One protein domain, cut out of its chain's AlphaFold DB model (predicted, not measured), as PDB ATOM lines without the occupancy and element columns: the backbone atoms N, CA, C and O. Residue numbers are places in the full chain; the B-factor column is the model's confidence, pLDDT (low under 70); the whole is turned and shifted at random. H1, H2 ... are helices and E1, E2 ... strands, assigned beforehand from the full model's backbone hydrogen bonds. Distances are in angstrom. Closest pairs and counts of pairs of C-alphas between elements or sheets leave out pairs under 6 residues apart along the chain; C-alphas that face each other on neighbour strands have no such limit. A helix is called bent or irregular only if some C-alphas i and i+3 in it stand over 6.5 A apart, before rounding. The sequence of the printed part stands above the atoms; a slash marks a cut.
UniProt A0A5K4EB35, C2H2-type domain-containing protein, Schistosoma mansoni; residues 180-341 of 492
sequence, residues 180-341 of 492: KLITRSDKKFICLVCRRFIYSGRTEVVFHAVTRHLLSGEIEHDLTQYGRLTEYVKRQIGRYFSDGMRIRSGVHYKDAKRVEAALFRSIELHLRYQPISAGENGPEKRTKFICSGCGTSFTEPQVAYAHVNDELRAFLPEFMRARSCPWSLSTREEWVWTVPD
ATOM      1  N   LYS A 180     -23.408 -18.496  46.675       86.95
ATOM      2  CA  LYS A 180     -22.152 -18.673  47.419       86.95
ATOM      3  C   LYS A 180     -21.125 -19.551  46.695       86.95
ATOM      4  O   LYS A 180     -19.964 -19.587  47.091       86.95
ATOM      5  N   LEU A 181     -21.530 -20.257  45.635       87.07
ATOM      6  CA  LEU A 181     -20.643 -21.091  44.815       87.07
ATOM      7  C   LEU A 181     -20.024 -20.338  43.633       87.07
ATOM      8  O   LEU A 181     -19.216 -20.917  42.900       87.07
ATOM      9  N   ILE A 182     -20.403 -19.077  43.419       88.63
ATOM     10  CA  ILE A 182     -19.964 -18.275  42.280       88.63
ATOM     11  C   ILE A 182     -19.338 -16.961  42.745       88.63
ATOM     12  O   ILE A 182     -19.728 -16.387  43.755       88.63
ATOM     13  N   THR A 183     -18.381 -16.454  41.977       89.80
ATOM     14  CA  THR A 183     -17.871 -15.087  42.122       89.80
ATOM     15  C   THR A 183     -17.786 -14.405  40.761       89.80
ATOM     16  O   THR A 183     -17.815 -15.068  39.718       89.80
ATOM     17  N   ARG A 184     -17.698 -13.074  40.760       89.04
ATOM     18  CA  ARG A 184     -17.544 -12.247  39.563       89.04
ATOM     19  C   ARG A 184     -16.187 -11.546  39.608       89.04
ATOM     20  O   ARG A 184     -15.943 -10.772  40.523       89.04
ATOM     21  N   SER A 185     -15.362 -11.762  38.585       83.42
ATOM     22  CA  SER A 185     -14.109 -11.027  38.347       83.42
ATOM     23  C   SER A 185     -14.165 -10.452  36.940       83.42
ATOM     24  O   SER A 185     -14.527 -11.170  36.011       83.42
ATOM     25  N   ASP A 186     -13.868  -9.166  36.765       80.24
ATOM     26  CA  ASP A 186     -13.603  -8.552  35.449       80.24
ATOM     27  C   ASP A 186     -14.669  -8.831  34.373       80.24
ATOM     28  O   ASP A 186     -14.386  -9.192  33.231       80.24
ATOM     29  N   LYS A 187     -15.945  -8.670  34.754       81.72
ATOM     30  CA  LYS A 187     -17.139  -8.955  33.922       81.72
ATOM     31  C   LYS A 187     -17.330 -10.437  33.540       81.72
ATOM     32  O   LYS A 187     -18.291 -10.741  32.837       81.72
ATOM     33  N   LYS A 188     -16.491 -11.345  34.032       87.16
ATOM     34  CA  LYS A 188     -16.635 -12.802  33.939       87.16
ATOM     35  C   LYS A 188     -17.087 -13.399  35.271       87.16
ATOM     36  O   LYS A 188     -17.085 -12.732  36.307       87.16
ATOM     37  N   PHE A 189     -17.476 -14.667  35.234       88.46
ATOM     38  CA  PHE A 189     -17.918 -15.418  36.400       88.46
ATOM     39  C   PHE A 189     -17.078 -16.678  36.592       88.46
ATOM     40  O   PHE A 189     -16.691 -17.326  35.622       88.46
ATOM     41  N   ILE A 190     -16.804 -17.037  37.841       88.61
ATOM     42  CA  ILE A 190     -15.973 -18.189  38.208       88.61
ATOM     43  C   ILE A 190     -16.744 -19.016  39.233       88.61
ATOM     44  O   ILE A 190     -17.288 -18.466  40.191       88.61
ATOM     45  N   CYS A 191     -16.782 -20.337  39.056       90.36
ATOM     46  CA  CYS A 191     -17.276 -21.231  40.098       90.36
ATOM     47  C   CYS A 191     -16.173 -21.461  41.142       90.36
ATOM     48  O   CYS A 191     -15.095 -21.967  40.821       90.36
ATOM     49  N   LEU A 192     -16.450 -21.100  42.394       89.53
ATOM     50  CA  LEU A 192     -15.502 -21.147  43.511       89.53
ATOM     51  C   LEU A 192     -15.096 -22.571  43.915       89.53
ATOM     52  O   LEU A 192     -14.034 -22.733  44.520       89.53
ATOM     53  N   VAL A 193     -15.913 -23.575  43.559       87.65
ATOM     54  CA  VAL A 193     -15.665 -25.000  43.836       87.65
ATOM     55  C   VAL A 193     -14.633 -25.574  42.872       87.65
ATOM     56  O   VAL A 193     -13.607 -26.091  43.304       87.65
ATOM     57  N   CYS A 194     -14.873 -25.476  41.559       85.63
ATOM     58  CA  CYS A 194     -13.960 -26.057  40.576       85.63
ATOM     59  C   CYS A 194     -12.763 -25.144  40.276       85.63
ATOM     60  O   CYS A 194     -11.665 -25.651  40.070       85.63
ATOM     61  N   ARG A 195     -12.967 -23.818  40.214       86.12
ATOM     62  CA  ARG A 195     -11.993 -22.778  39.805       86.12
ATOM     63  C   ARG A 195     -11.290 -22.999  38.454       86.12
ATOM     64  O   ARG A 195     -10.435 -22.208  38.079       86.12
ATOM     65  N   ARG A 196     -11.666 -24.038  37.698       78.41
ATOM     66  CA  ARG A 196     -11.076 -24.408  36.397       78.41
ATOM     67  C   ARG A 196     -11.508 -23.493  35.259       78.41
ATOM     68  O   ARG A 196     -10.843 -23.439  34.232       78.41
ATOM     69  N   PHE A 197     -12.659 -22.846  35.411       82.37
ATOM     70  CA  PHE A 197     -13.437 -22.359  34.287       82.37
ATOM     71  C   PHE A 197     -13.961 -20.945  34.509       82.37
ATOM     72  O   PHE A 197     -14.486 -20.614  35.574       82.37
ATOM     73  N   ILE A 198     -13.831 -20.141  33.454       84.44
ATOM     74  CA  ILE A 198     -14.265 -18.751  33.388       84.44
ATOM     75  C   ILE A 198     -15.472 -18.693  32.451       84.44
ATOM     76  O   ILE A 198     -15.380 -19.031  31.272       84.44
ATOM     77  N   TYR A 199     -16.606 -18.274  32.992       85.46
ATOM     78  CA  TYR A 199     -17.897 -18.217  32.319       85.46
ATOM     79  C   TYR A 199     -18.217 -16.781  31.904       85.46
ATOM     80  O   TYR A 199     -17.857 -15.819  32.593       85.46
ATOM     81  N   SER A 200     -18.879 -16.620  30.759       81.76
ATOM     82  CA  SER A 200     -19.193 -15.287  30.222       81.76
ATOM     83  C   SER A 200     -20.549 -14.773  30.694       81.76
ATOM     84  O   SER A 200     -20.728 -13.562  30.809       81.76
ATOM     85  N   GLY A 201     -21.489 -15.672  30.999       79.67
ATOM     86  CA  GLY A 201     -22.797 -15.328  31.555       79.67
ATOM     87  C   GLY A 201     -22.923 -15.688  33.035       79.67
ATOM     88  O   GLY A 201     -22.414 -16.719  33.472       79.67
ATOM     89  N   ARG A 202     -23.688 -14.891  33.798       81.58
ATOM     90  CA  ARG A 202     -24.114 -15.287  35.155       81.58
ATOM     91  C   ARG A 202     -24.874 -16.609  35.087       81.58
ATOM     92  O   ARG A 202     -24.557 -17.549  35.798       81.58
ATOM     93  N   THR A 203     -25.844 -16.692  34.184       80.53
ATOM     94  CA  THR A 203     -26.719 -17.855  34.033       80.53
ATOM     95  C   THR A 203     -25.952 -19.135  33.682       80.53
ATOM     96  O   THR A 203     -26.309 -20.214  34.142       80.53
ATOM     97  N   GLU A 204     -24.855 -19.002  32.933       83.62
ATOM     98  CA  GLU A 204     -23.947 -20.092  32.570       83.62
ATOM     99  C   GLU A 204     -23.207 -20.648  33.803       83.62
ATOM    100  O   GLU A 204     -23.238 -21.857  34.046       83.62
ATOM    101  N   VAL A 205     -22.622 -19.777  34.642       86.66
ATOM    102  CA  VAL A 205     -21.971 -20.222  35.890       86.66
ATOM    103  C   VAL A 205     -22.977 -20.774  36.901       86.66
ATOM    104  O   VAL A 205     -22.644 -21.707  37.627       86.66
ATOM    105  N   VAL A 206     -24.208 -20.246  36.945       87.88
ATOM    106  CA  VAL A 206     -25.259 -20.771  37.832       87.88
ATOM    107  C   VAL A 206     -25.670 -22.163  37.383       87.88
ATOM    108  O   VAL A 206     -25.728 -23.066  38.210       87.88
ATOM    109  N   PHE A 207     -25.882 -22.375  36.082       88.46
ATOM    110  CA  PHE A 207     -26.189 -23.701  35.559       88.46
ATOM    111  C   PHE A 207     -25.064 -24.702  35.860       88.46
ATOM    112  O   PHE A 207     -25.350 -25.807  36.319       88.46
ATOM    113  N   HIS A 208     -23.793 -24.305  35.717       89.98
ATOM    114  CA  HIS A 208     -22.658 -25.126  36.156       89.98
ATOM    115  C   HIS A 208     -22.699 -25.414  37.666       89.98
ATOM    116  O   HIS A 208     -22.596 -26.570  38.068       89.98
ATOM    117  N   ALA A 209     -22.874 -24.391  38.510       90.64
ATOM    118  CA  ALA A 209     -22.909 -24.531  39.968       90.64
ATOM    119  C   ALA A 209     -24.029 -25.474  40.437       90.64
ATOM    120  O   ALA A 209     -23.789 -26.400  41.215       90.64
ATOM    121  N   VAL A 210     -25.239 -25.277  39.913       90.68
ATOM    122  CA  VAL A 210     -26.420 -26.081  40.236       90.68
ATOM    123  C   VAL A 210     -26.247 -27.522  39.767       90.68
ATOM    124  O   VAL A 210     -26.445 -28.443  40.551       90.68
ATOM    125  N   THR A 211     -25.855 -27.740  38.511       92.23
ATOM    126  CA  THR A 211     -25.836 -29.096  37.942       92.23
ATOM    127  C   THR A 211     -24.604 -29.905  38.345       92.23
ATOM    128  O   THR A 211     -24.744 -31.089  38.623       92.23
ATOM    129  N   ARG A 212     -23.411 -29.299  38.423       91.42
ATOM    130  CA  ARG A 212     -22.150 -30.016  38.706       91.42
ATOM    131  C   ARG A 212     -21.737 -30.043  40.177       91.42
ATOM    132  O   ARG A 212     -20.883 -30.852  40.517       91.42
ATOM    133  N   HIS A 213     -22.314 -29.200  41.042       90.96
ATOM    134  CA  HIS A 213     -21.935 -29.149  42.467       90.96
ATOM    135  C   HIS A 213     -23.115 -29.310  43.431       90.96
ATOM    136  O   HIS A 213     -22.955 -30.006  44.430       90.96
ATOM    137  N   LEU A 214     -24.290 -28.729  43.149       90.59
ATOM    138  CA  LEU A 214     -25.459 -28.870  44.035       90.59
ATOM    139  C   LEU A 214     -26.252 -30.163  43.814       90.59
ATOM    140  O   LEU A 214     -26.621 -30.809  44.785       90.59
ATOM    141  N   LEU A 215     -26.525 -30.514  42.554       93.17
ATOM    142  CA  LEU A 215     -27.425 -31.612  42.171       93.17
ATOM    143  C   LEU A 215     -26.713 -32.752  41.418       93.17
ATOM    144  O   LEU A 215     -27.370 -33.548  40.749       93.17
ATOM    145  N   SER A 216     -25.376 -32.830  41.477       92.79
ATOM    146  CA  SER A 216     -24.613 -33.806  40.672       92.79
ATOM    147  C   SER A 216     -24.984 -35.247  41.014       92.79
ATOM    148  O   SER A 216     -25.148 -36.063  40.114       92.79
ATOM    149  N   GLY A 217     -25.184 -35.560  42.301       93.08
ATOM    150  CA  GLY A 217     -25.533 -36.915  42.733       93.08
ATOM    151  C   GLY A 217     -26.937 -37.337  42.295       93.08
ATOM    152  O   GLY A 217     -27.141 -38.478  41.889       93.08
ATOM    153  N   GLU A 218     -27.895 -36.414  42.344       94.42
ATOM    154  CA  GLU A 218     -29.273 -36.604  41.899       94.42
ATOM    155  C   GLU A 218     -29.354 -36.755  40.373       94.42
ATOM    156  O   GLU A 218     -30.049 -37.640  39.877       94.42
ATOM    157  N   ILE A 219     -28.604 -35.934  39.628       95.41
ATOM    158  CA  ILE A 219     -28.515 -36.014  38.164       95.41
ATOM    159  C   ILE A 219     -27.830 -37.318  37.734       95.41
ATOM    160  O   ILE A 219     -28.371 -38.031  36.890       95.41
ATOM    161  N   GLU A 220     -26.688 -37.677  38.326       94.89
ATOM    162  CA  GLU A 220     -26.004 -38.950  38.046       94.89
ATOM    163  C   GLU A 220     -26.905 -40.145  38.352       94.89
ATOM    164  O   GLU A 220     -26.983 -41.070  37.541       94.89
ATOM    165  N   HIS A 221     -27.624 -40.119  39.478       94.94
ATOM    166  CA  HIS A 221     -28.577 -41.165  39.833       94.94
ATOM    167  C   HIS A 221     -29.675 -41.307  38.774       94.94
ATOM    168  O   HIS A 221     -29.867 -42.404  38.247       94.94
ATOM    169  N   ASP A 222     -30.350 -40.213  38.416       95.72
ATOM    170  CA  ASP A 222     -31.456 -40.234  37.455       95.72
ATOM    171  C   ASP A 222     -31.003 -40.661  36.048       95.72
ATOM    172  O   ASP A 222     -31.628 -41.523  35.424       95.72
ATOM    173  N   LEU A 223     -29.883 -40.122  35.554       95.96
ATOM    174  CA  LEU A 223     -29.329 -40.496  34.249       95.96
ATOM    175  C   LEU A 223     -28.864 -41.961  34.218       95.96
ATOM    176  O   LEU A 223     -29.095 -42.655  33.223       95.96
ATOM    177  N   THR A 224     -28.277 -42.465  35.309       93.73
ATOM    178  CA  THR A 224     -27.875 -43.878  35.421       93.73
ATOM    179  C   THR A 224     -29.096 -44.800  35.463       93.73
ATOM    180  O   THR A 224     -29.177 -45.750  34.684       93.73
ATOM    181  N   GLN A 225     -30.046 -44.538  36.370       92.99
ATOM    182  CA  GLN A 225     -31.168 -45.441  36.650       92.99
ATOM    183  C   GLN A 225     -32.279 -45.364  35.600       92.99
ATOM    184  O   GLN A 225     -32.830 -46.401  35.247       92.99
ATOM    185  N   TYR A 226     -32.614 -44.170  35.104       92.33
ATOM    186  CA  TYR A 226     -33.774 -43.945  34.233       92.33
ATOM    187  C   TYR A 226     -33.398 -43.479  32.818       92.33
ATOM    188  O   TYR A 226     -34.262 -43.424  31.945       92.33
ATOM    189  N   GLY A 227     -32.135 -43.106  32.573       92.02
ATOM    190  CA  GLY A 227     -31.687 -42.555  31.284       92.02
ATOM    191  C   GLY A 227     -32.189 -41.134  30.990       92.02
ATOM    192  O   GLY A 227     -31.973 -40.622  29.895       92.02
ATOM    193  N   ARG A 228     -32.875 -40.496  31.945       93.90
ATOM    194  CA  ARG A 228     -33.496 -39.167  31.832       93.90
ATOM    195  C   ARG A 228     -33.752 -38.599  33.222       93.90
ATOM    196  O   ARG A 228     -33.873 -39.357  34.180       93.90
ATOM    197  N   LEU A 229     -33.889 -37.282  33.324       95.03
ATOM    198  CA  LEU A 229     -34.184 -36.634  34.601       95.03
ATOM    199  C   LEU A 229     -35.638 -36.892  35.026       95.03
ATOM    200  O   LEU A 229     -36.564 -36.804  34.210       95.03
ATOM    201  N   THR A 230     -35.847 -37.155  36.313       93.90
ATOM    202  CA  THR A 230     -37.178 -37.201  36.927       93.90
ATOM    203  C   THR A 230     -37.792 -35.803  37.005       93.90
ATOM    204  O   THR A 230     -37.102 -34.787  37.106       93.90
ATOM    205  N   GLU A 231     -39.123 -35.737  37.075       91.23
ATOM    206  CA  GLU A 231     -39.847 -34.484  37.340       91.23
ATOM    207  C   GLU A 231     -39.490 -33.857  38.698       91.23
ATOM    208  O   GLU A 231     -39.755 -32.679  38.929       91.23
ATOM    209  N   TYR A 232     -38.905 -34.613  39.633       92.61
ATOM    210  CA  TYR A 232     -38.355 -34.050  40.866       92.61
ATOM    211  C   TYR A 232     -37.075 -33.254  40.581       92.61
ATOM    212  O   TYR A 232     -37.030 -32.059  40.874       92.61
ATOM    213  N   VAL A 233     -36.075 -33.873  39.944       92.59
ATOM    214  CA  VAL A 233     -34.790 -33.216  39.649       92.59
ATOM    215  C   VAL A 233     -34.965 -32.055  38.666       92.59
ATOM    216  O   VAL A 233     -34.409 -30.983  38.905       92.59
ATOM    217  N   LYS A 234     -35.826 -32.187  37.644       91.04
ATOM    218  CA  LYS A 234     -36.176 -31.068  36.742       91.04
ATOM    219  C   LYS A 234     -36.732 -29.862  37.501       91.04
ATOM    220  O   LYS A 234     -36.279 -28.743  37.271       91.04
ATOM    221  N   ARG A 235     -37.648 -30.074  38.457       89.42
ATOM    222  CA  ARG A 235     -38.190 -28.992  39.303       89.42
ATOM    223  C   ARG A 235     -37.138 -28.368  40.221       89.42
ATOM    224  O   ARG A 235     -37.173 -27.155  40.403       89.42
ATOM    225  N   GLN A 236     -36.199 -29.145  40.770       90.30
ATOM    226  CA  GLN A 236     -35.104 -28.588  41.577       90.30
ATOM    227  C   GLN A 236     -34.160 -27.726  40.729       90.30
ATOM    228  O   GLN A 236     -33.880 -26.585  41.099       90.30
ATOM    229  N   ILE A 237     -33.739 -28.217  39.557       88.55
ATOM    230  CA  ILE A 237     -32.931 -27.439  38.605       88.55
ATOM    231  C   ILE A 237     -33.680 -26.160  38.212       88.55
ATOM    232  O   ILE A 237     -33.123 -25.078  38.358       88.55
ATOM    233  N   GLY A 238     -34.947 -26.255  37.793       85.24
ATOM    234  CA  GLY A 238     -35.767 -25.099  37.411       85.24
ATOM    235  C   GLY A 238     -35.947 -24.074  38.541       85.24
ATOM    236  O   GLY A 238     -35.907 -22.867  38.294       85.24
ATOM    237  N   ARG A 239     -36.060 -24.521  39.800       84.13
ATOM    238  CA  ARG A 239     -36.131 -23.635  40.974       84.13
ATOM    239  C   ARG A 239     -34.844 -22.828  41.160       84.13
ATOM    240  O   ARG A 239     -34.917 -21.607  41.237       84.13
ATOM    241  N   TYR A 240     -33.677 -23.472  41.185       84.70
ATOM    242  CA  TYR A 240     -32.404 -22.746  41.303       84.70
ATOM    243  C   TYR A 240     -32.084 -21.914  40.052       84.70
ATOM    244  O   TYR A 240     -31.486 -20.843  40.134       84.70
ATOM    245  N   PHE A 241     -32.495 -22.389  38.877       79.43
ATOM    246  CA  PHE A 241     -32.231 -21.717  37.612       79.43
ATOM    247  C   PHE A 241     -33.084 -20.459  37.419       79.43
ATOM    248  O   PHE A 241     -32.570 -19.446  36.951       79.43
ATOM    249  N   SER A 242     -34.360 -20.483  37.820       74.67
ATOM    250  CA  SER A 242     -35.238 -19.300  37.796       74.67
ATOM    251  C   SER A 242     -34.775 -18.203  38.761       74.67
ATOM    252  O   SER A 242     -34.837 -17.022  38.416       74.67
ATOM    253  N   ASP A 243     -34.226 -18.589  39.912       70.36
ATOM    254  CA  ASP A 243     -33.557 -17.692  40.858       70.36
ATOM    255  C   ASP A 243     -32.279 -17.073  40.243       70.36
ATOM    256  O   ASP A 243     -32.109 -15.852  40.219       70.36
ATOM    257  N   GLY A 244     -31.436 -17.887  39.596       64.95
ATOM    258  CA  GLY A 244     -30.250 -17.418  38.863       64.95
ATOM    259  C   GLY A 244     -30.530 -16.528  37.644       64.95
ATOM    260  O   GLY A 244     -29.749 -15.616  37.353       64.95
ATOM    261  N   MET A 245     -31.636 -16.780  36.942       64.11
ATOM    262  CA  MET A 245     -32.110 -16.036  35.765       64.11
ATOM    263  C   MET A 245     -32.673 -14.652  36.099       64.11
ATOM    264  O   MET A 245     -32.749 -13.799  35.214       64.11
ATOM    265  N   ARG A 246     -33.068 -14.398  37.353       58.23
ATOM    266  CA  ARG A 246     -33.814 -13.191  37.754       58.23
ATOM    267  C   ARG A 246     -33.018 -11.878  37.660       58.23
ATOM    268  O   ARG A 246     -33.540 -10.821  37.997       58.23
ATOM    269  N   ILE A 247     -31.763 -11.923  37.197       48.45
ATOM    270  CA  ILE A 247     -30.815 -10.803  37.204       48.45
ATOM    271  C   ILE A 247     -30.281 -10.532  35.784       48.45
ATOM    272  O   ILE A 247     -29.244 -11.055  35.374       48.45
ATOM    273  N   ARG A 248     -30.969  -9.630  35.070       46.46
ATOM    274  CA  ARG A 248     -30.488  -8.846  33.907       46.46
ATOM    275  C   ARG A 248     -29.947  -9.600  32.675       46.46
ATOM    276  O   ARG A 248     -29.403  -8.956  31.780       46.46
ATOM    277  N   SER A 249     -30.080 -10.921  32.559       47.22
ATOM    278  CA  SER A 249     -29.731 -11.606  31.307       47.22
ATOM    279  C   SER A 249     -30.758 -11.264  30.224       47.22
ATOM    280  O   SER A 249     -31.909 -11.676  30.341       47.22
ATOM    281  N   GLY A 250     -30.338 -10.580  29.151       48.33
ATOM    282  CA  GLY A 250     -31.166 -10.193  27.989       48.33
ATOM    283  C   GLY A 250     -31.704 -11.354  27.133       48.33
ATOM    284  O   GLY A 250     -32.024 -11.172  25.963       48.33
ATOM    285  N   VAL A 251     -31.796 -12.555  27.704       54.03
ATOM    286  CA  VAL A 251     -32.543 -13.683  27.155       54.03
ATOM    287  C   VAL A 251     -34.024 -13.364  27.332       54.03
ATOM    288  O   VAL A 251     -34.541 -13.350  28.449       54.03
ATOM    289  N   HIS A 252     -34.711 -13.086  26.227       54.24
ATOM    290  CA  HIS A 252     -36.123 -12.718  26.242       54.24
ATOM    291  C   HIS A 252     -36.958 -13.817  26.923       54.24
ATOM    292  O   HIS A 252     -36.815 -14.996  26.607       54.24
ATOM    293  N   TYR A 253     -37.909 -13.444  27.789       55.79
ATOM    294  CA  TYR A 253     -38.793 -14.407  28.480       55.79
ATOM    295  C   TYR A 253     -39.578 -15.334  27.518       55.79
ATOM    296  O   TYR A 253     -40.018 -16.411  27.913       55.79
ATOM    297  N   LYS A 254     -39.722 -14.935  26.241       61.22
ATOM    298  CA  LYS A 254     -40.265 -15.757  25.142       61.22
ATOM    299  C   LYS A 254     -39.457 -17.035  24.915       61.22
ATOM    300  O   LYS A 254     -40.037 -18.093  24.688       61.22
ATOM    301  N   ASP A 255     -38.137 -16.939  25.017       70.09
ATOM    302  CA  ASP A 255     -37.223 -18.050  24.800       70.09
ATOM    303  C   ASP A 255     -36.833 -18.762  26.099       70.09
ATOM    304  O   ASP A 255     -36.230 -19.825  26.026       70.09
ATOM    305  N   ALA A 256     -37.240 -18.279  27.280       71.90
ATOM    306  CA  ALA A 256     -36.937 -18.927  28.564       71.90
ATOM    307  C   ALA A 256     -37.339 -20.416  28.593       71.90
ATOM    308  O   ALA A 256     -36.533 -21.250  28.992       71.90
ATOM    309  N   LYS A 257     -38.520 -20.776  28.063       76.05
ATOM    310  CA  LYS A 257     -38.946 -22.186  27.915       76.05
ATOM    311  C   LYS A 257     -38.081 -22.985  26.931       76.05
ATOM    312  O   LYS A 257     -37.889 -24.181  27.118       76.05
ATOM    313  N   ARG A 258     -37.571 -22.344  25.874       79.20
ATOM    314  CA  ARG A 258     -36.674 -22.975  24.888       79.20
ATOM    315  C   ARG A 258     -35.273 -23.170  25.461       79.20
ATOM    316  O   ARG A 258     -34.679 -24.210  25.219       79.20
ATOM    317  N   VAL A 259     -34.782 -22.206  26.244       78.62
ATOM    318  CA  VAL A 259     -33.533 -22.310  27.010       78.62
ATOM    319  C   VAL A 259     -33.649 -23.411  28.057       78.62
ATOM    320  O   VAL A 259     -32.800 -24.287  28.091       78.62
ATOM    321  N   GLU A 260     -34.716 -23.437  28.854       82.29
ATOM    322  CA  GLU A 260     -34.964 -24.496  29.841       82.29
ATOM    323  C   GLU A 260     -35.030 -25.889  29.187       82.29
ATOM    324  O   GLU A 260     -34.332 -26.806  29.619       82.29
ATOM    325  N   ALA A 261     -35.779 -26.039  28.089       84.10
ATOM    326  CA  ALA A 261     -35.825 -27.290  27.330       84.10
ATOM    327  C   ALA A 261     -34.448 -27.688  26.762       84.10
ATOM    328  O   ALA A 261     -34.066 -28.855  26.848       84.10
ATOM    329  N   ALA A 262     -33.682 -26.731  26.230       85.12
ATOM    330  CA  ALA A 262     -32.323 -26.951  25.738       85.12
ATOM    331  C   ALA A 262     -31.345 -27.364  26.853       85.12
ATOM    332  O   ALA A 262     -30.517 -28.245  26.638       85.12
ATOM    333  N   LEU A 263     -31.468 -26.778  28.048       87.14
ATOM    334  CA  LEU A 263     -30.660 -27.103  29.226       87.14
ATOM    335  C   LEU A 263     -31.000 -28.484  29.795       87.14
ATOM    336  O   LEU A 263     -30.103 -29.249  30.136       87.14
ATOM    337  N   PHE A 264     -32.282 -28.857  29.861       91.45
ATOM    338  CA  PHE A 264     -32.641 -30.235  30.205       91.45
ATOM    339  C   PHE A 264     -32.141 -31.215  29.142       91.45
ATOM    340  O   PHE A 264     -31.606 -32.265  29.496       91.45
ATOM    341  N   ARG A 265     -32.222 -30.860  27.854       89.15
ATOM    342  CA  ARG A 265     -31.711 -31.712  26.774       89.15
ATOM    343  C   ARG A 265     -30.187 -31.856  26.802       89.15
ATOM    344  O   ARG A 265     -29.715 -32.942  26.488       89.15
ATOM    345  N   SER A 266     -29.433 -30.839  27.232       90.01
ATOM    346  CA  SER A 266     -27.974 -30.939  27.413       90.01
ATOM    347  C   SER A 266     -27.553 -31.806  28.603       90.01
ATOM    348  O   SER A 266     -26.401 -32.222  28.662       90.01
ATOM    349  N   ILE A 267     -28.463 -32.104  29.539       93.45
ATOM    350  CA  ILE A 267     -28.238 -33.079  30.618       93.45
ATOM    351  C   ILE A 267     -28.712 -34.479  30.196       93.45
ATOM    352  O   ILE A 267     -28.023 -35.469  30.428       93.45
ATOM    353  N   GLU A 268     -29.888 -34.583  29.569       94.40
ATOM    354  CA  GLU A 268     -30.460 -35.868  29.137       94.40
ATOM    355  C   GLU A 268     -29.695 -36.505  27.963       94.40
ATOM    356  O   GLU A 268     -29.668 -37.734  27.852       94.40
ATOM    357  N   LEU A 269     -29.033 -35.708  27.118       93.81
ATOM    358  CA  LEU A 269     -28.074 -36.201  26.130       93.81
ATOM    359  C   LEU A 269     -26.711 -36.430  26.804       93.81
ATOM    360  O   LEU A 269     -25.959 -35.494  27.064       93.81
ATOM    361  N   HIS A 270     -26.408 -37.690  27.099       94.91
ATOM    362  CA  HIS A 270     -25.269 -38.108  27.910       94.91
ATOM    363  C   HIS A 270     -24.567 -39.326  27.301       94.91
ATOM    364  O   HIS A 270     -25.095 -40.006  26.419       94.91
ATOM    365  N   LEU A 271     -23.371 -39.624  27.797       95.98
ATOM    366  CA  LEU A 271     -22.640 -40.845  27.491       95.98
ATOM    367  C   LEU A 271     -22.858 -41.884  28.593       95.98
ATOM    368  O   LEU A 271     -22.679 -41.607  29.780       95.98
ATOM    369  N   ARG A 272     -23.186 -43.103  28.184       95.58
ATOM    370  CA  ARG A 272     -23.196 -44.296  29.029       95.58
ATOM    371  C   ARG A 272     -21.886 -45.037  28.845       95.58
ATOM    372  O   ARG A 272     -21.471 -45.241  27.708       95.58
ATOM    373  N   TYR A 273     -21.205 -45.392  29.931       94.12
ATOM    374  CA  TYR A 273     -19.896 -46.034  29.861       94.12
ATOM    375  C   TYR A 273     -19.919 -47.466  30.399       94.12
ATOM    376  O   TYR A 273     -20.451 -47.744  31.474       94.12
ATOM    377  N   GLN A 274     -19.286 -48.372  29.657       90.72
ATOM    378  CA  GLN A 274     -19.096 -49.768  30.027       90.72
ATOM    379  C   GLN A 274     -17.589 -50.073  30.077       90.72
ATOM    380  O   GLN A 274     -16.889 -49.824  29.089       90.72
ATOM    381  N   PRO A 275     -17.053 -50.604  31.192       84.30
ATOM    382  CA  PRO A 275     -15.675 -51.077  31.226       84.30
ATOM    383  C   PRO A 275     -15.541 -52.307  30.322       84.30
ATOM    384  O   PRO A 275     -16.259 -53.294  30.492       84.30
ATOM    385  N   ILE A 276     -14.615 -52.262  29.368       77.89
ATOM    386  CA  ILE A 276     -14.239 -53.431  28.575       77.89
ATOM    387  C   ILE A 276     -13.220 -54.204  29.413       77.89
ATOM    388  O   ILE A 276     -12.093 -53.746  29.608       77.89
ATOM    389  N   SER A 277     -13.613 -55.373  29.921       63.90
ATOM    390  CA  SER A 277     -12.671 -56.303  30.542       63.90
ATOM    391  C   SER A 277     -11.593 -56.671  29.526       63.90
ATOM    392  O   SER A 277     -11.893 -57.258  28.486       63.90
ATOM    393  N   ALA A 278     -10.342 -56.310  29.810       56.67
ATOM    394  CA  ALA A 278      -9.219 -56.742  28.994       56.67
ATOM    395  C   ALA A 278      -9.115 -58.274  29.054       56.67
ATOM    396  O   ALA A 278      -9.113 -58.854  30.140       56.67
ATOM    397  N   GLY A 279      -9.007 -58.920  27.888       54.54
ATOM    398  CA  GLY A 279      -8.496 -60.288  27.817       54.54
ATOM    399  C   GLY A 279      -7.083 -60.346  28.408       54.54
ATOM    400  O   GLY A 279      -6.387 -59.332  28.430       54.54
ATOM    401  N   GLU A 280      -6.674 -61.523  28.880       51.26
ATOM    402  CA  GLU A 280      -5.680 -61.764  29.951       51.26
ATOM    403  C   GLU A 280      -4.263 -61.150  29.816       51.26
ATOM    404  O   GLU A 280      -3.445 -61.339  30.709       51.26
ATOM    405  N   ASN A 281      -3.940 -60.402  28.754       50.39
ATOM    406  CA  ASN A 281      -2.585 -59.924  28.445       50.39
ATOM    407  C   ASN A 281      -2.490 -58.428  28.046       50.39
ATOM    408  O   ASN A 281      -1.637 -58.060  27.240       50.39
ATOM    409  N   GLY A 282      -3.344 -57.540  28.581       54.82
ATOM    410  CA  GLY A 282      -3.308 -56.098  28.264       54.82
ATOM    411  C   GLY A 282      -3.507 -55.162  29.472       54.82
ATOM    412  O   GLY A 282      -4.508 -55.304  30.172       54.82
ATOM    413  N   PRO A 283      -2.627 -54.164  29.717       54.77
ATOM    414  CA  PRO A 283      -2.766 -53.224  30.839       54.77
ATOM    415  C   PRO A 283      -3.789 -52.092  30.604       54.77
ATOM    416  O   PRO A 283      -4.057 -51.309  31.516       54.77
ATOM    417  N   GLU A 284      -4.371 -51.977  29.407       56.85
ATOM    418  CA  GLU A 284      -5.373 -50.952  29.097       56.85
ATOM    419  C   GLU A 284      -6.786 -51.366  29.523       56.85
ATOM    420  O   GLU A 284      -7.462 -52.153  28.856       56.85
ATOM    421  N   LYS A 285      -7.288 -50.728  30.585       65.16
ATOM    422  CA  LYS A 285      -8.725 -50.669  30.884       65.16
ATOM    423  C   LYS A 285      -9.422 -49.791  29.843       65.16
ATOM    424  O   LYS A 285      -9.601 -48.593  30.061       65.16
ATOM    425  N   ARG A 286      -9.791 -50.370  28.700       80.18
ATOM    426  CA  ARG A 286     -10.570 -49.658  27.680       80.18
ATOM    427  C   ARG A 286     -12.005 -49.469  28.163       80.18
ATOM    428  O   ARG A 286     -12.578 -50.342  28.810       80.18
ATOM    429  N   THR A 287     -12.595 -48.333  27.822       87.86
ATOM    430  CA  THR A 287     -13.977 -48.000  28.176       87.86
ATOM    431  C   THR A 287     -14.758 -47.781  26.894       87.86
ATOM    432  O   THR A 287     -14.338 -47.009  26.035       87.86
ATOM    433  N   LYS A 288     -15.892 -48.467  26.753       92.95
ATOM    434  CA  LYS A 288     -16.847 -48.210  25.677       92.95
ATOM    435  C   LYS A 288     -17.793 -47.111  26.141       92.95
ATOM    436  O   LYS A 288     -18.462 -47.285  27.156       92.95
ATOM    437  N   PHE A 289     -17.870 -46.014  25.403       94.99
ATOM    438  CA  PHE A 289     -18.865 -44.961  25.589       94.99
ATOM    439  C   PHE A 289     -19.997 -45.157  24.581       94.99
ATOM    440  O   PHE A 289     -19.741 -45.548  23.446       94.99
ATOM    441  N   ILE A 290     -21.241 -44.897  24.973       95.34
ATOM    442  CA  ILE A 290     -22.444 -45.050  24.147       95.34
ATOM    443  C   ILE A 290     -23.276 -43.775  24.300       95.34
ATOM    444  O   ILE A 290     -23.603 -43.383  25.418       95.34
ATOM    445  N   CYS A 291     -23.613 -43.110  23.197       95.71
ATOM    446  CA  CYS A 291     -24.449 -41.909  23.225       95.71
ATOM    447  C   CYS A 291     -25.914 -42.259  23.526       95.71
ATOM    448  O   CYS A 291     -26.515 -43.062  22.809       95.71
ATOM    449  N   SER A 292     -26.514 -41.629  24.543       94.37
ATOM    450  CA  SER A 292     -27.907 -41.879  24.949       94.37
ATOM    451  C   SER A 292     -28.941 -41.465  23.895       94.37
ATOM    452  O   SER A 292     -30.061 -41.973  23.910       94.37
ATOM    453  N   GLY A 293     -28.587 -40.550  22.985       90.90
ATOM    454  CA  GLY A 293     -29.495 -40.031  21.958       90.90
ATOM    455  C   GLY A 293     -29.596 -40.901  20.704       90.90
ATOM    456  O   GLY A 293     -30.686 -41.060  20.163       90.90
ATOM    457  N   CYS A 294     -28.476 -41.456  20.234       92.70
ATOM    458  CA  CYS A 294     -28.387 -42.159  18.945       92.70
ATOM    459  C   CYS A 294     -27.880 -43.610  19.046       92.70
ATOM    460  O   CYS A 294     -27.915 -44.334  18.054       92.70
ATOM    461  N   GLY A 295     -27.375 -44.040  20.207       93.41
ATOM    462  CA  GLY A 295     -26.797 -45.372  20.413       93.41
ATOM    463  C   GLY A 295     -25.404 -45.592  19.806       93.41
ATOM    464  O   GLY A 295     -24.836 -46.668  19.991       93.41
ATOM    465  N   THR A 296     -24.815 -44.609  19.110       94.87
ATOM    466  CA  THR A 296     -23.450 -44.729  18.567       94.87
ATOM    467  C   THR A 296     -22.444 -44.956  19.694       94.87
ATOM    468  O   THR A 296     -22.488 -44.278  20.724       94.87
ATOM    469  N   SER A 297     -21.536 -45.917  19.493       95.00
ATOM    470  CA  SER A 297     -20.514 -46.276  20.473       95.00
ATOM    471  C   SER A 297     -19.106 -45.869  20.059       95.00
ATOM    472  O   SER A 297     -18.723 -46.045  18.905       95.00
ATOM    473  N   PHE A 298     -18.317 -45.434  21.036       94.44
ATOM    474  CA  PHE A 298     -16.964 -44.910  20.887       94.44
ATOM    475  C   PHE A 298     -16.020 -45.601  21.876       94.44
ATOM    476  O   PHE A 298     -16.428 -45.971  22.976       94.44
ATOM    477  N   THR A 299     -14.749 -45.749  21.511       92.21
ATOM    478  CA  THR A 299     -13.679 -46.188  22.430       92.21
ATOM    479  C   THR A 299     -12.851 -45.023  22.968       92.21
ATOM    480  O   THR A 299     -12.238 -45.146  24.021       92.21
ATOM    481  N   GLU A 300     -12.837 -43.901  22.247       91.38
ATOM    482  CA  GLU A 300     -12.080 -42.696  22.579       91.38
ATOM    483  C   GLU A 300     -13.016 -41.651  23.219       91.38
ATOM    484  O   GLU A 300     -13.972 -41.227  22.556       91.38
ATOM    485  N   PRO A 301     -12.784 -41.219  24.477       91.22
ATOM    486  CA  PRO A 301     -13.654 -40.257  25.155       91.22
ATOM    487  C   PRO A 301     -13.763 -38.921  24.416       91.22
ATOM    488  O   PRO A 301     -14.861 -38.377  24.333       91.22
ATOM    489  N   GLN A 302     -12.677 -38.411  23.823       91.64
ATOM    490  CA  GLN A 302     -12.713 -37.112  23.134       91.64
ATOM    491  C   GLN A 302     -13.631 -37.118  21.901       91.64
ATOM    492  O   GLN A 302     -14.391 -36.173  21.683       91.64
ATOM    493  N   VAL A 303     -13.647 -38.217  21.139       93.02
ATOM    494  CA  VAL A 303     -14.574 -38.391  20.005       93.02
ATOM    495  C   VAL A 303     -16.021 -38.497  20.500       93.02
ATOM    496  O   VAL A 303     -16.924 -37.917  19.898       93.02
ATOM    497  N   ALA A 304     -16.247 -39.175  21.630       93.64
ATOM    498  CA  ALA A 304     -17.567 -39.289  22.242       93.64
ATOM    499  C   ALA A 304     -18.103 -37.930  22.744       93.64
ATOM    500  O   ALA A 304     -19.280 -37.619  22.545       93.64
ATOM    501  N   TYR A 305     -17.247 -37.100  23.356       92.71
ATOM    502  CA  TYR A 305     -17.602 -35.747  23.802       92.71
ATOM    503  C   TYR A 305     -17.898 -34.814  22.625       92.71
ATOM    504  O   TYR A 305     -18.890 -34.085  22.668       92.71
ATOM    505  N   ALA A 306     -17.078 -34.853  21.569       90.46
ATOM    506  CA  ALA A 306     -17.319 -34.093  20.344       90.46
ATOM    507  C   ALA A 306     -18.672 -34.466  19.716       90.46
ATOM    508  O   ALA A 306     -19.493 -33.587  19.464       90.46
ATOM    509  N   HIS A 307     -18.958 -35.765  19.586       93.29
ATOM    510  CA  HIS A 307     -20.227 -36.253  19.050       93.29
ATOM    511  C   HIS A 307     -21.452 -35.768  19.847       93.29
ATOM    512  O   HIS A 307     -22.409 -35.273  19.250       93.29
ATOM    513  N   VAL A 308     -21.434 -35.865  21.185       92.23
ATOM    514  CA  VAL A 308     -22.545 -35.361  22.018       92.23
ATOM    515  C   VAL A 308     -22.705 -33.847  21.881       92.23
ATOM    516  O   VAL A 308     -23.829 -33.358  21.793       92.23
ATOM    517  N   ASN A 309     -21.599 -33.105  21.816       89.72
ATOM    518  CA  ASN A 309     -21.623 -31.660  21.607       89.72
ATOM    519  C   ASN A 309     -22.189 -31.270  20.231       89.72
ATOM    520  O   ASN A 309     -22.917 -30.281  20.136       89.72
ATOM    521  N   ASP A 310     -21.909 -32.044  19.183       88.53
ATOM    522  CA  ASP A 310     -22.424 -31.812  17.831       88.53
ATOM    523  C   ASP A 310     -23.917 -32.160  17.706       88.53
ATOM    524  O   ASP A 310     -24.687 -31.347  17.186       88.53
ATOM    525  N   GLU A 311     -24.357 -33.300  18.253       90.23
ATOM    526  CA  GLU A 311     -25.786 -33.644  18.355       90.23
ATOM    527  C   GLU A 311     -26.538 -32.594  19.189       90.23
ATOM    528  O   GLU A 311     -27.565 -32.081  18.746       90.23
ATOM    529  N   LEU A 312     -26.006 -32.179  20.348       88.77
ATOM    530  CA  LEU A 312     -26.602 -31.100  21.142       88.77
ATOM    531  C   LEU A 312     -26.731 -29.819  20.313       88.77
ATOM    532  O   LEU A 312     -27.801 -29.209  20.295       88.77
ATOM    533  N   ARG A 313     -25.675 -29.428  19.589       85.75
ATOM    534  CA  ARG A 313     -25.689 -28.241  18.725       85.75
ATOM    535  C   ARG A 313     -26.791 -28.331  17.667       85.75
ATOM    536  O   ARG A 313     -27.490 -27.342  17.475       85.75
ATOM    537  N   ALA A 314     -27.020 -29.490  17.052       85.65
ATOM    538  CA  ALA A 314     -28.101 -29.663  16.077       85.65
ATOM    539  C   ALA A 314     -29.505 -29.359  16.653       85.65
ATOM    540  O   ALA A 314     -30.353 -28.831  15.934       85.65
ATOM    541  N   PHE A 315     -29.739 -29.623  17.945       83.46
ATOM    542  CA  PHE A 315     -31.014 -29.337  18.623       83.46
ATOM    543  C   PHE A 315     -31.074 -27.975  19.337       83.46
ATOM    544  O   PHE A 315     -32.166 -27.528  19.698       83.46
ATOM    545  N   LEU A 316     -29.942 -27.295  19.558       83.13
ATOM    546  CA  LEU A 316     -29.935 -25.982  20.208       83.13
ATOM    547  C   LEU A 316     -30.624 -24.920  19.324       83.13
ATOM    548  O   LEU A 316     -30.302 -24.806  18.133       83.13
ATOM    549  N   PRO A 317     -31.513 -24.078  19.899       79.94
ATOM    550  CA  PRO A 317     -32.070 -22.919  19.208       79.94
ATOM    551  C   PRO A 317     -30.977 -22.028  18.605       79.94
ATOM    552  O   PRO A 317     -29.937 -21.823  19.225       79.94
ATOM    553  N   GLU A 318     -31.232 -21.437  17.434       79.65
ATOM    554  CA  GLU A 318     -30.250 -20.614  16.702       79.65
ATOM    555  C   GLU A 318     -29.619 -19.522  17.581       79.65
ATOM    556  O   GLU A 318     -28.401 -19.361  17.614       79.65
ATOM    557  N   PHE A 319     -30.431 -18.833  18.391       76.31
ATOM    558  CA  PHE A 319     -29.933 -17.797  19.294       76.31
ATOM    559  C   PHE A 319     -28.972 -18.341  20.366       76.31
ATOM    560  O   PHE A 319     -28.118 -17.590  20.810       76.31
ATOM    561  N   MET A 320     -29.067 -19.618  20.768       76.50
ATOM    562  CA  MET A 320     -28.115 -20.269  21.688       76.50
ATOM    563  C   MET A 320     -26.833 -20.734  20.991       76.50
ATOM    564  O   MET A 320     -25.832 -20.960  21.664       76.50
ATOM    565  N   ARG A 321     -26.848 -20.869  19.658       77.29
ATOM    566  CA  ARG A 321     -25.670 -21.195  18.837       77.29
ATOM    567  C   ARG A 321     -24.891 -19.967  18.368       77.29
ATOM    568  O   ARG A 321     -23.725 -20.091  18.001       77.29
ATOM    569  N   ALA A 322     -25.521 -18.794  18.366       73.06
ATOM    570  CA  ALA A 322     -24.884 -17.543  17.980       73.06
ATOM    571  C   ALA A 322     -23.647 -17.243  18.850       73.06
ATOM    572  O   ALA A 322     -23.695 -17.362  20.072       73.06
ATOM    573  N   ARG A 323     -22.554 -16.761  18.235       64.52
ATOM    574  CA  ARG A 323     -21.305 -16.387  18.942       64.52
ATOM    575  C   ARG A 323     -21.490 -15.290  20.004       64.52
ATOM    576  O   ARG A 323     -20.640 -15.133  20.871       64.52
ATOM    577  N   SER A 324     -22.572 -14.516  19.914       62.69
ATOM    578  CA  SER A 324     -22.973 -13.501  20.895       62.69
ATOM    579  C   SER A 324     -23.639 -14.089  22.143       62.69
ATOM    580  O   SER A 324     -23.782 -13.388  23.144       62.69
ATOM    581  N   CYS A 325     -24.064 -15.354  22.101       64.42
ATOM    582  CA  CYS A 325     -24.751 -15.990  23.211       64.42
ATOM    583  C   CYS A 325     -23.735 -16.478  24.255       64.42
ATOM    584  O   CYS A 325     -22.768 -17.151  23.899       64.42
ATOM    585  N   PRO A 326     -23.927 -16.189  25.553       59.10
ATOM    586  CA  PRO A 326     -22.937 -16.479  26.589       59.10
ATOM    587  C   PRO A 326     -22.932 -17.954  27.032       59.10
ATOM    588  O   PRO A 326     -22.604 -18.227  28.179       59.10
ATOM    589  N   TRP A 327     -23.344 -18.893  26.174       69.15
ATOM    590  CA  TRP A 327     -23.545 -20.304  26.518       69.15
ATOM    591  C   TRP A 327     -22.571 -21.210  25.770       69.15
ATOM    592  O   TRP A 327     -22.717 -21.453  24.575       69.15
ATOM    593  N   SER A 328     -21.623 -21.792  26.495       70.30
ATOM    594  CA  SER A 328     -20.659 -22.765  25.965       70.30
ATOM    595  C   SER A 328     -21.144 -24.227  25.976       70.30
ATOM    596  O   SER A 328     -20.344 -25.147  25.823       70.30
ATOM    597  N   LEU A 329     -22.460 -24.450  26.115       66.78
ATOM    598  CA  LEU A 329     -23.095 -25.767  26.326       66.78
ATOM    599  C   LEU A 329     -22.710 -26.846  25.303       66.78
ATOM    600  O   LEU A 329     -22.730 -28.020  25.640       66.78
ATOM    601  N   SER A 330     -22.393 -26.452  24.064       68.78
ATOM    602  CA  SER A 330     -22.009 -27.360  22.971       68.78
ATOM    603  C   SER A 330     -20.554 -27.201  22.516       68.78
ATOM    604  O   SER A 330     -20.187 -27.703  21.457       68.78
ATOM    605  N   THR A 331     -19.716 -26.455  23.240       73.05
ATOM    606  CA  THR A 331     -18.322 -26.181  22.830       73.05
ATOM    607  C   THR A 331     -17.280 -26.741  23.790       73.05
ATOM    608  O   THR A 331     -16.088 -26.539  23.566       73.05
ATOM    609  N   ARG A 332     -17.699 -27.418  24.867       76.59
ATOM    610  CA  ARG A 332     -16.810 -27.847  25.954       76.59
ATOM    611  C   ARG A 332     -17.201 -29.218  26.488       76.59
ATOM    612  O   ARG A 332     -18.379 -29.544  26.598       76.59
ATOM    613  N   GLU A 333     -16.201 -30.013  26.844       82.40
ATOM    614  CA  GLU A 333     -16.387 -31.365  27.382       82.40
ATOM    615  C   GLU A 333     -17.074 -31.375  28.758       82.40
ATOM    616  O   GLU A 333     -17.824 -32.302  29.051       82.40
ATOM    617  N   GLU A 334     -16.920 -30.330  29.589       82.05
ATOM    618  CA  GLU A 334     -17.481 -30.340  30.951       82.05
ATOM    619  C   GLU A 334     -19.013 -30.218  31.025       82.05
ATOM    620  O   GLU A 334     -19.586 -30.319  32.116       82.05
ATOM    621  N   TRP A 335     -19.694 -30.038  29.892       86.71
ATOM    622  CA  TRP A 335     -21.153 -30.115  29.799       86.71
ATOM    623  C   TRP A 335     -21.666 -31.531  29.534       86.71
ATOM    624  O   TRP A 335     -22.793 -31.839  29.914       86.71
ATOM    625  N   VAL A 336     -20.832 -32.417  28.979       92.02
ATOM    626  CA  VAL A 336     -21.220 -33.799  28.681       92.02
ATOM    627  C   VAL A 336     -21.299 -34.606  29.976       92.02
ATOM    628  O   VAL A 336     -20.356 -34.653  30.768       92.02
ATOM    629  N   TRP A 337     -22.441 -35.240  30.228       94.95
ATOM    630  CA  TRP A 337     -22.589 -36.175  31.344       94.95
ATOM    631  C   TRP A 337     -22.069 -37.558  30.957       94.95
ATOM    632  O   TRP A 337     -22.313 -38.030  29.849       94.95
ATOM    633  N   THR A 338     -21.364 -38.215  31.877       93.89
ATOM    634  CA  THR A 338     -20.880 -39.593  31.746       93.89
ATOM    635  C   THR A 338     -21.394 -40.406  32.928       93.89
ATOM    636  O   THR A 338     -21.139 -40.060  34.078       93.89
ATOM    637  N   VAL A 339     -22.136 -41.481  32.660       94.44
ATOM    638  CA  VAL A 339     -22.728 -42.348  33.696       94.44
ATOM    639  C   VAL A 339     -22.494 -43.828  33.390       94.44
ATOM    640  O   VAL A 339     -22.332 -44.175  32.219       94.44
ATOM    641  N   PRO A 340     -22.466 -44.722  34.397       93.16
ATOM    642  CA  PRO A 340     -22.334 -46.155  34.158       93.16
ATOM    643  C   PRO A 340     -23.482 -46.683  33.293       93.16
ATOM    644  O   PRO A 340     -24.642 -46.321  33.508       93.16
ATOM    645  N   ASP A 341     -23.183 -47.577  32.353       90.70
ATOM    646  CA  ASP A 341     -24.227 -48.252  31.587       90.70
ATOM    647  C   ASP A 341     -24.880 -49.365  32.422       90.70
ATOM    648  O   ASP A 341     -24.395 -50.496  32.491       90.70
TER     649      ASP A 341
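AT A GLANCE: This is residues 180 to 341 of the 492 residues of the protein "C2H2-type domain-containing protein" of Schistosoma mansoni (UniProt A0A5K4EB35). A small three-stranded sheet, E4 E3 E5, sits between two helices, H5 over one face and H2 over the other. Beyond the end of the sheet where E3 begins, H1, H3 and H4 make a loose triangle, and the hairpin of E1 and E2 packs on H1 on the side away from H3; at the opposite end, the loop between E3 and E4 reaches out to Glu 280. The 162 printed residues hold six named helices and five named strands, in the order E1 E2 H1 H2 H3 H4 E3 E4 H5 H6 E5, of mixed class; the larger sheet is mixed and the E1 E2 sheet antiparallel. The whole is compact, with a radius of gyration of the C-alphas of 16.7 A, and elongated, spanning 58 by 31 by 30 A.

IN THESE COORDINATES: Begin at E3, residues 270 to 275, 16.5 A long, with C-alpha 270 at (-25.269, -38.108, 27.910). Beside it look for E4, residues 287 to 291, and E5, residues 337 to 340, which ends at C-alpha 340 at (-22.334, -46.155, 34.158). The helices are H1, residues 202 to 214, 16.3 A; H2, residues 216 to 226, 15.1 A; H3, residues 231 to 245, 20.1 A; H4, residues 253 to 268, 23.0 A; H5, residues 301 to 315, 21.5 A; and H6, residues 318 to 321. E1, residues 182 to 185, starts at C-alpha 182 at (-19.964, -18.275, 42.280), and E2 is residues 188 to 191.

HOW THE PARTS SIT: E3 is antiparallel to E4, a hairpin, with N 272 and O 290 2.8 A apart, and parallel to E5, with N 271 and O 337 2.8 A apart. H5 is on the sheet at a height of 8.4 A and runs along the strands, at 15 degrees to E3 on the local plane. H2, on the opposite face, lies over E5 at a height of 7.1 A; the C-alphas of Thr 224 and Val 339 are their closest, 5.6 A. H4, irregular with C-alphas 254 and 257 7.1 A apart, only just touches H5, with 3 pairs of C-alphas within 8 A, the closest those of Ser 266 and Leu 312, 6.4 A. H3 touches H1, closest at the C-alphas of Thr 203 and Met 245, 5.9 A, and is close to but not clearly touching H4. H6 is likewise close to H4, with the C-alphas of Val 259 and Met 320 7.9 A apart. E1 and E2 form a hairpin, with N 183 and O 190 2.9 A apart; the C-alphas of Phe 189 and Val 205 are the closest of E2 and H1, 6.3 A. Every O i to N i+4 pair is within hydrogen-bond range in H1, H2, H3 and H5, and 10 of 12 are in H4; H6 is too short for such a pair.

THE WHOLE: The C-alphas farthest apart, those of Arg 248 and Glu 280, are 58.6 A apart. The printed part has no cut; the links E3 to E4 and H6 to E5 are long. Mean pLDDT of the printed part is 82.9, and it is under 70 at residues 244 to 254, 277 to 285, 323 to 327 and 329 to 330.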